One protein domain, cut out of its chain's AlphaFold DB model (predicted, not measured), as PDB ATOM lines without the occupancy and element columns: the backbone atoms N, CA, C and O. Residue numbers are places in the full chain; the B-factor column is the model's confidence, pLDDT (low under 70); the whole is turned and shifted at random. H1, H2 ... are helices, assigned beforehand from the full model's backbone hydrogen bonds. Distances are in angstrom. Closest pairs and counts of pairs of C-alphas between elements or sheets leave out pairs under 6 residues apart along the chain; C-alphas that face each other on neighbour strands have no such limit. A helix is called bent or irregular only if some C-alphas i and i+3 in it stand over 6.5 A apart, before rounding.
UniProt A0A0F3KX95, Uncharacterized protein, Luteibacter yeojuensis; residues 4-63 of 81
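What this domain is: This is residues 4 to 63 of the 81 residues of an uncharacterized protein of Luteibacter yeojuensis (UniProt A0A0F3KX95). One long helix, H1, makes the longest axis, and three short helices, H2, H3 and H4, sit over one side of it. The three short helices form three sides of a rough ring: H2 has H3 near its first residues and H4 near its last, and the link of residues 48 to 53 makes the fourth side. H1 passes across one side of this ring and touches H3 alone among the short helices. The printed part has 60 residues with four named helices, in the order H1, H2, H3, H4, and no named strand; the class is all helix. It is compact, with a radius of gyration of the C-alphas of 10.4 A and spans of 30 by 22 by 19 A.

Where its parts are: H1, residues 4 to 22, begins at C-alpha 4 (125.469, 126.789, 57.612) and measures 27.4 A from first to last C-alpha. After a tight link of 5 residues comes H2, residues 28 to 36, 11.9 A long, with C-alpha 28 at (148.809, 129.523, 48.290). A tight link of 3 residues leads to H3, residues 40 to 47, 10.5 A long. A short link of 6 residues leads to H4, residues 54 to 63, 14.2 A long, which ends at C-alpha 63 (139.262, 141.552, 45.486). None of the four helices is bent or irregular.

How they stand to each other: H1 touches H3 with its residues 10 to 14 alone; the closest C-alphas, of Arg 10 and Met 47, are 6.4 A apart. These two helices run opposite ways at a steep tilt of 45 degrees. H1 and H2 are close but not clearly touching, with the closest C-alphas, of Leu 20 and Ser 31, 7.0 A apart. H1 and H4 are also close but not clearly touching; they run the same way at a shallow tilt of 23 degrees, and their closest C-alphas, of Arg 9 and Ala 57, are 7.4 A apart. H2 touches H3 with 13 pairs of C-alphas within 8 A, the closest being those of Asp 29 and Gly 40 at 3.8 A. Their tilt of 69 degrees is steep, only just short of about perpendicular. H2 touches H4 as well, about perpendicular at 80 degrees, with the closest C-alphas, of Leu 35 and Met 60, 5.1 A apart. H3 and H4 are apart. In H1, H2, H3 and H4 every O i to N i+4 pair is within hydrogen-bond range.

The domain as a whole: The two C-alphas farthest apart, those of Ser 4 and Gly 24, are 30.6 A from each other. The printed part has no cut, and none of its links is long. The mean pLDDT of the printed part is 96.4, and no printed residue is under 70.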
ATOM      1  N   SER A   4     125.799 126.831  59.037       88.00
ATOM      2  CA  SER A   4     125.469 126.789  57.612       88.00
ATOM      3  C   SER A   4     126.169 127.907  56.830       88.00
ATOM      4  O   SER A   4     126.764 127.637  55.788       88.00
ATOM      5  N   LEU A   5     126.239 129.124  57.382       93.94
ATOM      6  CA  LEU A   5     126.925 130.261  56.759       93.94
ATOM      7  C   LEU A   5     128.426 130.000  56.583       93.94
ATOM      8  O   LEU A   5     128.998 130.261  55.529       93.94
ATOM      9  N   GLN A   6     129.080 129.431  57.595       95.81
ATOM     10  CA  GLN A   6     130.505 129.096  57.498       95.81
ATOM     11  C   GLN A   6     130.774 127.981  56.477       95.81
ATOM     12  O   GLN A   6     131.829 127.969  55.836       95.81
ATOM     13  N   ALA A   7     129.839 127.041  56.314       94.25
ATOM     14  CA  ALA A   7     129.923 126.037  55.259       94.25
ATOM     15  C   ALA A   7     129.790 126.676  53.866       94.25
ATOM     16  O   ALA A   7     130.606 126.364  52.998       94.25
ATOM     17  N   ILE A   8     128.849 127.613  53.691       95.62
ATOM     18  CA  ILE A   8     128.664 128.386  52.453       95.62
ATOM     19  C   ILE A   8     129.932 129.176  52.112       95.62
ATOM     20  O   ILE A   8     130.518 128.950  51.055       95.62
ATOM     21  N   ARG A   9     130.439 129.999  53.039       96.94
ATOM     22  CA  ARG A   9     131.661 130.799  52.834       96.94
ATOM     23  C   ARG A   9     132.861 129.943  52.432       96.94
ATOM     24  O   ARG A   9     133.612 130.315  51.536       96.94
ATOM     25  N   ARG A  10     133.045 128.765  53.043       96.69
ATOM     26  CA  ARG A  10     134.122 127.834  52.650       96.69
ATOM     27  C   ARG A  10     133.865 127.132  51.321       96.69
ATOM     28  O   ARG A  10     134.823 126.811  50.625       96.69
ATOM     29  N   GLY A  11     132.614 126.835  50.980       96.12
ATOM     30  CA  GLY A  11     132.251 126.356  49.644       96.12
ATOM     31  C   GLY A  11     132.657 127.377  48.584       96.12
ATOM     32  O   GLY A  11     133.408 127.059  47.669       96.12
ATOM     33  N   ASN A  12     132.283 128.631  48.809       96.94
ATOM     34  CA  ASN A  12     132.585 129.751  47.930       96.94
ATOM     35  C   ASN A  12     134.089 130.057  47.853       96.94
ATOM     36  O   ASN A  12     134.611 130.266  46.763       96.94
ATOM     37  N   LEU A  13     134.823 129.968  48.966       97.12
ATOM     38  CA  LEU A  13     136.285 130.090  48.959       97.12
ATOM     39  C   LEU A  13     136.954 129.030  48.067       97.12
ATOM     40  O   LEU A  13     137.923 129.338  47.378       97.12
ATOM     41  N   ARG A  14     136.434 127.792  48.031       96.25
ATOM     42  CA  ARG A  14     136.938 126.756  47.108       96.25
ATOM     43  C   ARG A  14     136.687 127.119  45.649       96.25
ATOM     44  O   ARG A  14     137.562 126.864  44.829       96.25
ATOM     45  N   LEU A  15     135.540 127.721  45.337       95.50
ATOM     46  CA  LEU A  15     135.244 128.192  43.982       95.50
ATOM     47  C   LEU A  15     136.210 129.300  43.563       95.50
ATOM     48  O   LEU A  15     136.797 129.209  42.493       95.50
ATOM     49  N   LEU A  16     136.446 130.294  44.426       95.56
ATOM     50  CA  LEU A  16     137.403 131.368  44.139       95.56
ATOM     51  C   LEU A  16     138.829 130.825  43.945       95.56
ATOM     52  O   LEU A  16     139.525 131.241  43.024       95.56
ATOM     53  N   MET A  17     139.244 129.855  44.765       95.88
ATOM     54  CA  MET A  17     140.522 129.153  44.598       95.88
ATOM     55  C   MET A  17     140.614 128.409  43.262       95.88
ATOM     56  O   MET A  17     141.661 128.428  42.624       95.88
ATOM     57  N   ALA A  18     139.534 127.754  42.839       94.38
ATOM     58  CA  ALA A  18     139.493 127.072  41.554       94.38
ATOM     59  C   ALA A  18     139.564 128.068  40.386       94.38
ATOM     60  O   ALA A  18     140.324 127.829  39.454       94.38
ATOM     61  N   THR A  19     138.874 129.214  40.466       94.25
ATOM     62  CA  THR A  19     139.000 130.297  39.475       94.25
ATOM     63  C   THR A  19     140.452 130.762  39.340       94.25
ATOM     64  O   THR A  19     140.989 130.795  38.237       94.25
ATOM     65  N   LEU A  20     141.131 131.029  40.458       95.25
ATOM     66  CA  LEU A  20     142.544 131.419  40.442       95.25
ATOM     67  C   LEU A  20     143.441 130.337  39.824       95.25
ATOM     68  O   LEU A  20     144.327 130.655  39.033       95.25
ATOM     69  N   SER A  21     143.178 129.062  40.115       94.50
ATOM     70  CA  SER A  21     143.915 127.950  39.504       94.50
ATOM     71  C   SER A  21     143.701 127.879  37.987       94.50
ATOM     72  O   SER A  21     144.667 127.722  37.242       94.50
ATOM     73  N   THR A  22     142.476 128.104  37.489       94.38
ATOM     74  CA  THR A  22     142.221 128.174  36.035       94.38
ATOM     75  C   THR A  22     142.935 129.346  35.350       94.38
ATOM     76  O   THR A  22     143.255 129.264  34.168       94.38
ATOM     77  N   GLU A  23     143.250 130.405  36.097       93.12
ATOM     78  CA  GLU A  23     144.043 131.555  35.642       93.12
ATOM     79  C   GLU A  23     145.565 131.343  35.809       93.12
ATOM     80  O   GLU A  23     146.360 132.237  35.518       93.12
ATOM     81  N   GLY A  24     145.995 130.157  36.259       95.12
ATOM     82  CA  GLY A  24     147.403 129.799  36.454       95.12
ATOM     83  C   GLY A  24     147.993 130.236  37.800       95.12
ATOM     84  O   GLY A  24     149.215 130.254  37.969       95.12
ATOM     85  N   VAL A  25     147.155 130.602  38.772       94.38
ATOM     86  CA  VAL A  25     147.570 130.964  40.131       94.38
ATOM     87  C   VAL A  25     147.337 129.790  41.083       94.38
ATOM     88  O   VAL A  25     146.301 129.683  41.732       94.38
ATOM     89  N   ASP A  26     148.353 128.939  41.232       90.62
ATOM     90  CA  ASP A  26     148.260 127.728  42.074       90.62
ATOM     91  C   ASP A  26     148.955 127.863  43.441       90.62
ATOM     92  O   ASP A  26     148.789 127.042  44.349       90.62
ATOM     93  N   ALA A  27     149.768 128.905  43.620       95.69
ATOM     94  CA  ALA A  27     150.508 129.110  44.857       95.69
ATOM     95  C   ALA A  27     149.606 129.705  45.950       95.69
ATOM     96  O   ALA A  27     149.011 130.770  45.776       95.69
ATOM     97  N   TRP A  28     149.582 129.065  47.126       96.00
ATOM     98  CA  TRP A  28     148.809 129.523  48.290       96.00
ATOM     99  C   TRP A  28     149.112 130.963  48.702       96.00
ATOM    100  O   TRP A  28     148.210 131.680  49.117       96.00
ATOM    101  N   ASP A  29     150.376 131.383  48.631       97.44
ATOM    102  CA  ASP A  29     150.762 132.732  49.049       97.44
ATOM    103  C   ASP A  29     150.252 133.798  48.076       97.44
ATOM    104  O   ASP A  29     149.682 134.803  48.494       97.44
ATOM    105  N   THR A  30     150.375 133.536  46.774       97.50
ATOM    106  CA  THR A  30     149.822 134.399  45.727       97.50
ATOM    107  C   THR A  30     148.299 134.449  45.811       97.50
ATOM    108  O   THR A  30     147.726 135.534  45.796       97.50
ATOM    109  N   SER A  31     147.650 133.297  45.995       97.44
ATOM    110  CA  SER A  31     146.195 133.214  46.152       97.44
ATOM    111  C   SER A  31     145.714 133.995  47.374       97.44
ATOM    112  O   SER A  31     144.755 134.747  47.285       97.44
ATOM    113  N   GLY A  32     146.399 133.875  48.517       97.44
ATOM    114  CA  GLY A  32     146.044 134.611  49.734       97.44
ATOM    115  C   GLY A  32     146.144 136.124  49.550       97.44
ATOM    116  O   GLY A  32     145.245 136.858  49.964       97.44
ATOM    117  N   LYS A  33     147.204 136.581  48.872       97.81
ATOM    118  CA  LYS A  33     147.403 137.998  48.549       97.81
ATOM    119  C   LYS A  33     146.315 138.533  47.625       97.81
ATOM    120  O   LYS A  33     145.799 139.610  47.894       97.81
ATOM    121  N   LEU A  34     145.965 137.784  46.580       97.06
ATOM    122  CA  LEU A  34     144.935 138.184  45.620       97.06
ATOM    123  C   LEU A  34     143.526 138.128  46.207       97.06
ATOM    124  O   LEU A  34     142.718 138.977  45.875       97.06
ATOM    125  N   LEU A  35     143.234 137.154  47.073       96.69
ATOM    126  CA  LEU A  35     141.899 136.989  47.645       96.69
ATOM    127  C   LEU A  35     141.597 137.996  48.745       96.69
ATOM    128  O   LEU A  35     140.467 138.442  48.829       96.69
ATOM    129  N   ALA A  36     142.541 138.282  49.641       96.69
ATOM    130  CA  ALA A  36     142.252 139.140  50.794       96.69
ATOM    131  C   ALA A  36     143.495 139.804  51.407       96.69
ATOM    132  O   ALA A  36     143.498 140.156  52.586       96.69
ATOM    133  N   GLY A  37     144.604 139.899  50.666       96.81
ATOM    134  CA  GLY A  37     145.856 140.441  51.204       96.81
ATOM    135  C   GLY A  37     146.468 139.611  52.344       96.81
ATOM    136  O   GLY A  37     147.250 140.138  53.134       96.81
ATOM    137  N   ILE A  38     146.126 138.322  52.454       97.69
ATOM    138  CA  ILE A  38     146.580 137.434  53.534       97.69
ATOM    139  C   ILE A  38     147.715 136.506  53.092       97.69
ATOM    140  O   ILE A  38     147.921 136.238  51.911       97.69
ATOM    141  N   SER A  39     148.444 135.953  54.061       98.12
ATOM    142  CA  SER A  39     149.461 134.933  53.781       98.12
ATOM    143  C   SER A  39     148.844 133.604  53.334       98.12
ATOM    144  O   SER A  39     147.735 133.233  53.733       98.12
ATOM    145  N   GLY A  40     149.625 132.794  52.613       97.44
ATOM    146  CA  GLY A  40     149.208 131.431  52.260       97.44
ATOM    147  C   GLY A  40     148.995 130.502  53.470       97.44
ATOM    148  O   GLY A  40     148.341 129.464  53.361       97.44
ATOM    149  N   VAL A  41     149.536 130.835  54.647       98.06
ATOM    150  CA  VAL A  41     149.258 130.107  55.901       98.06
ATOM    151  C   VAL A  41     147.856 130.434  56.411       98.06
ATOM    152  O   VAL A  41     147.104 129.515  56.732       98.06
ATOM    153  N   GLN A  42     147.485 131.717  56.434       97.88
ATOM    154  CA  GLN A  42     146.149 132.160  56.841       97.88
ATOM    155  C   GLN A  42     145.077 131.613  55.899       97.88
ATOM    156  O   GLN A  42     144.098 131.039  56.367       97.88
ATOM    157  N   LEU A  43     145.303 131.669  54.583       98.06
ATOM    158  CA  LEU A  43     144.373 131.107  53.600       98.06
ATOM    159  C   LEU A  43     144.137 129.602  53.821       98.06
ATOM    160  O   LEU A  43     142.996 129.138  53.850       98.06
ATOM    161  N   ARG A  44     145.205 128.831  54.065       97.75
ATOM    162  CA  ARG A  44     145.083 127.404  54.411       97.75
ATOM    163  C   ARG A  44     144.332 127.185  55.723       97.75
ATOM    164  O   ARG A  44     143.615 126.193  55.841       97.75
ATOM    165  N   ALA A  45     144.479 128.074  56.702       98.06
ATOM    166  CA  ALA A  45     143.738 127.989  57.954       98.06
ATOM    167  C   ALA A  45     142.232 128.224  57.740       98.06
ATOM    168  O   ALA A  45     141.430 127.437  58.246       98.06
ATOM    169  N   LEU A  46     141.846 129.220  56.931       97.56
ATOM    170  CA  LEU A  46     140.447 129.468  56.540       97.56
ATOM    171  C   LEU A  46     139.843 128.242  55.842       97.56
ATOM    172  O   LEU A  46     138.767 127.767  56.214       97.56
ATOM    173  N   MET A  47     140.590 127.637  54.916       96.25
ATOM    174  CA  MET A  47     140.192 126.397  54.238       96.25
ATOM    175  C   MET A  47     140.016 125.207  55.191       96.25
ATOM    176  O   MET A  47     139.161 124.351  54.964       96.25
ATOM    177  N   ARG A  48     140.802 125.154  56.272       95.94
ATOM    178  CA  ARG A  48     140.754 124.099  57.299       95.94
ATOM    179  C   ARG A  48     139.719 124.341  58.398       95.94
ATOM    180  O   ARG A  48     139.621 123.526  59.310       95.94
ATOM    181  N   GLY A  49     138.936 125.414  58.308       94.88
ATOM    182  CA  GLY A  49     137.835 125.673  59.234       94.88
ATOM    183  C   GLY A  49     138.063 126.824  60.207       94.88
ATOM    184  O   GLY A  49     137.225 127.020  61.084       94.88
ATOM    185  N   MET A  50     139.132 127.613  60.052       96.88
ATOM    186  CA  MET A  50     139.174 128.933  60.685       96.88
ATOM    187  C   MET A  50     137.984 129.769  60.190       96.88
ATOM    188  O   MET A  50     137.512 129.612  59.061       96.88
ATOM    189  N   VAL A  51     137.468 130.613  61.080       97.00
ATOM    190  CA  VAL A  51     136.293 131.447  60.830       97.00
ATOM    191  C   VAL A  51     136.589 132.439  59.709       97.00
ATOM    192  O   VAL A  51     137.593 133.143  59.757       97.00
ATOM    193  N   ILE A  52     135.686 132.507  58.732       97.56
ATOM    194  CA  ILE A  52     135.637 133.592  57.749       97.56
ATOM    195  C   ILE A  52     134.613 134.590  58.284       97.56
ATOM    196  O   ILE A  52     133.409 134.333  58.198       97.56
ATOM    197  N   ASP A  53     135.074 135.659  58.928       97.25
ATOM    198  CA  ASP A  53     134.198 136.718  59.433       97.25
ATOM    199  C   ASP A  53     133.695 137.625  58.297       97.25
ATOM    200  O   ASP A  53     134.031 137.431  57.128       97.25
ATOM    201  N   ASP A  54     132.823 138.574  58.632       97.31
ATOM    202  CA  ASP A  54     132.171 139.431  57.636       97.31
ATOM    203  C   ASP A  54     133.167 140.368  56.945       97.31
ATOM    204  O   ASP A  54     133.025 140.644  55.757       97.31
ATOM    205  N   ALA A  55     134.208 140.815  57.656       97.38
ATOM    206  CA  ALA A  55     135.256 141.655  57.085       97.38
ATOM    207  C   ALA A  55     136.101 140.868  56.072       97.38
ATOM    208  O   ALA A  55     136.334 141.339  54.963       97.38
ATOM    209  N   MET A  56     136.496 139.642  56.420       98.12
ATOM    210  CA  MET A  56     137.234 138.741  55.538       98.12
ATOM    211  C   MET A  56     136.405 138.346  54.313       98.12
ATOM    212  O   MET A  56     136.912 138.365  53.195       98.12
ATOM    213  N   ALA A  57     135.125 138.015  54.505       98.12
ATOM    214  CA  ALA A  57     134.210 137.727  53.403       98.12
ATOM    215  C   ALA A  57     134.078 138.937  52.467       98.12
ATOM    216  O   ALA A  57     134.174 138.788  51.250       98.12
ATOM    217  N   ARG A  58     133.931 140.141  53.034       98.12
ATOM    218  CA  ARG A  58     133.806 141.380  52.267       98.12
ATOM    219  C   ARG A  58     135.058 141.704  51.457       98.12
ATOM    220  O   ARG A  58     134.930 142.146  50.317       98.12
ATOM    221  N   GLU A  59     136.237 141.479  52.027       98.38
ATOM    222  CA  GLU A  59     137.505 141.672  51.323       98.38
ATOM    223  C   GLU A  59     137.608 140.713  50.129       98.38
ATOM    224  O   GLU A  59     137.844 141.160  49.012       98.38
ATOM    225  N   MET A  60     137.291 139.426  50.330       98.00
ATOM    226  CA  MET A  60     137.271 138.424  49.254       98.00
ATOM    227  C   MET A  60     136.329 138.785  48.109       98.00
ATOM    228  O   MET A  60     136.680 138.626  46.939       98.00
ATOM    229  N   GLU A  61     135.138 139.288  48.430       98.12
ATOM    230  CA  GLU A  61     134.196 139.768  47.419       98.12
ATOM    231  C   GLU A  61     134.772 140.932  46.622       98.12
ATOM    232  O   GLU A  61     134.673 140.952  45.397       98.12
ATOM    233  N   TRP A  62     135.375 141.899  47.313       97.56
ATOM    234  CA  TRP A  62     135.938 143.077  46.675       97.56
ATOM    235  C   TRP A  62     137.120 142.720  45.770       97.56
ATOM    236  O   TRP A  62     137.121 143.110  44.600       97.56
ATOM    237  N   SER A  63     138.076 141.926  46.260       97.38
ATOM    238  CA  SER A  63     139.262 141.552  45.486       97.38
ATOM    239  C   SER A  63     138.921 140.704  44.257       97.38
ATOM    240  O   SER A  63     139.526 140.886  43.203       97.38
TER     241      SER A  63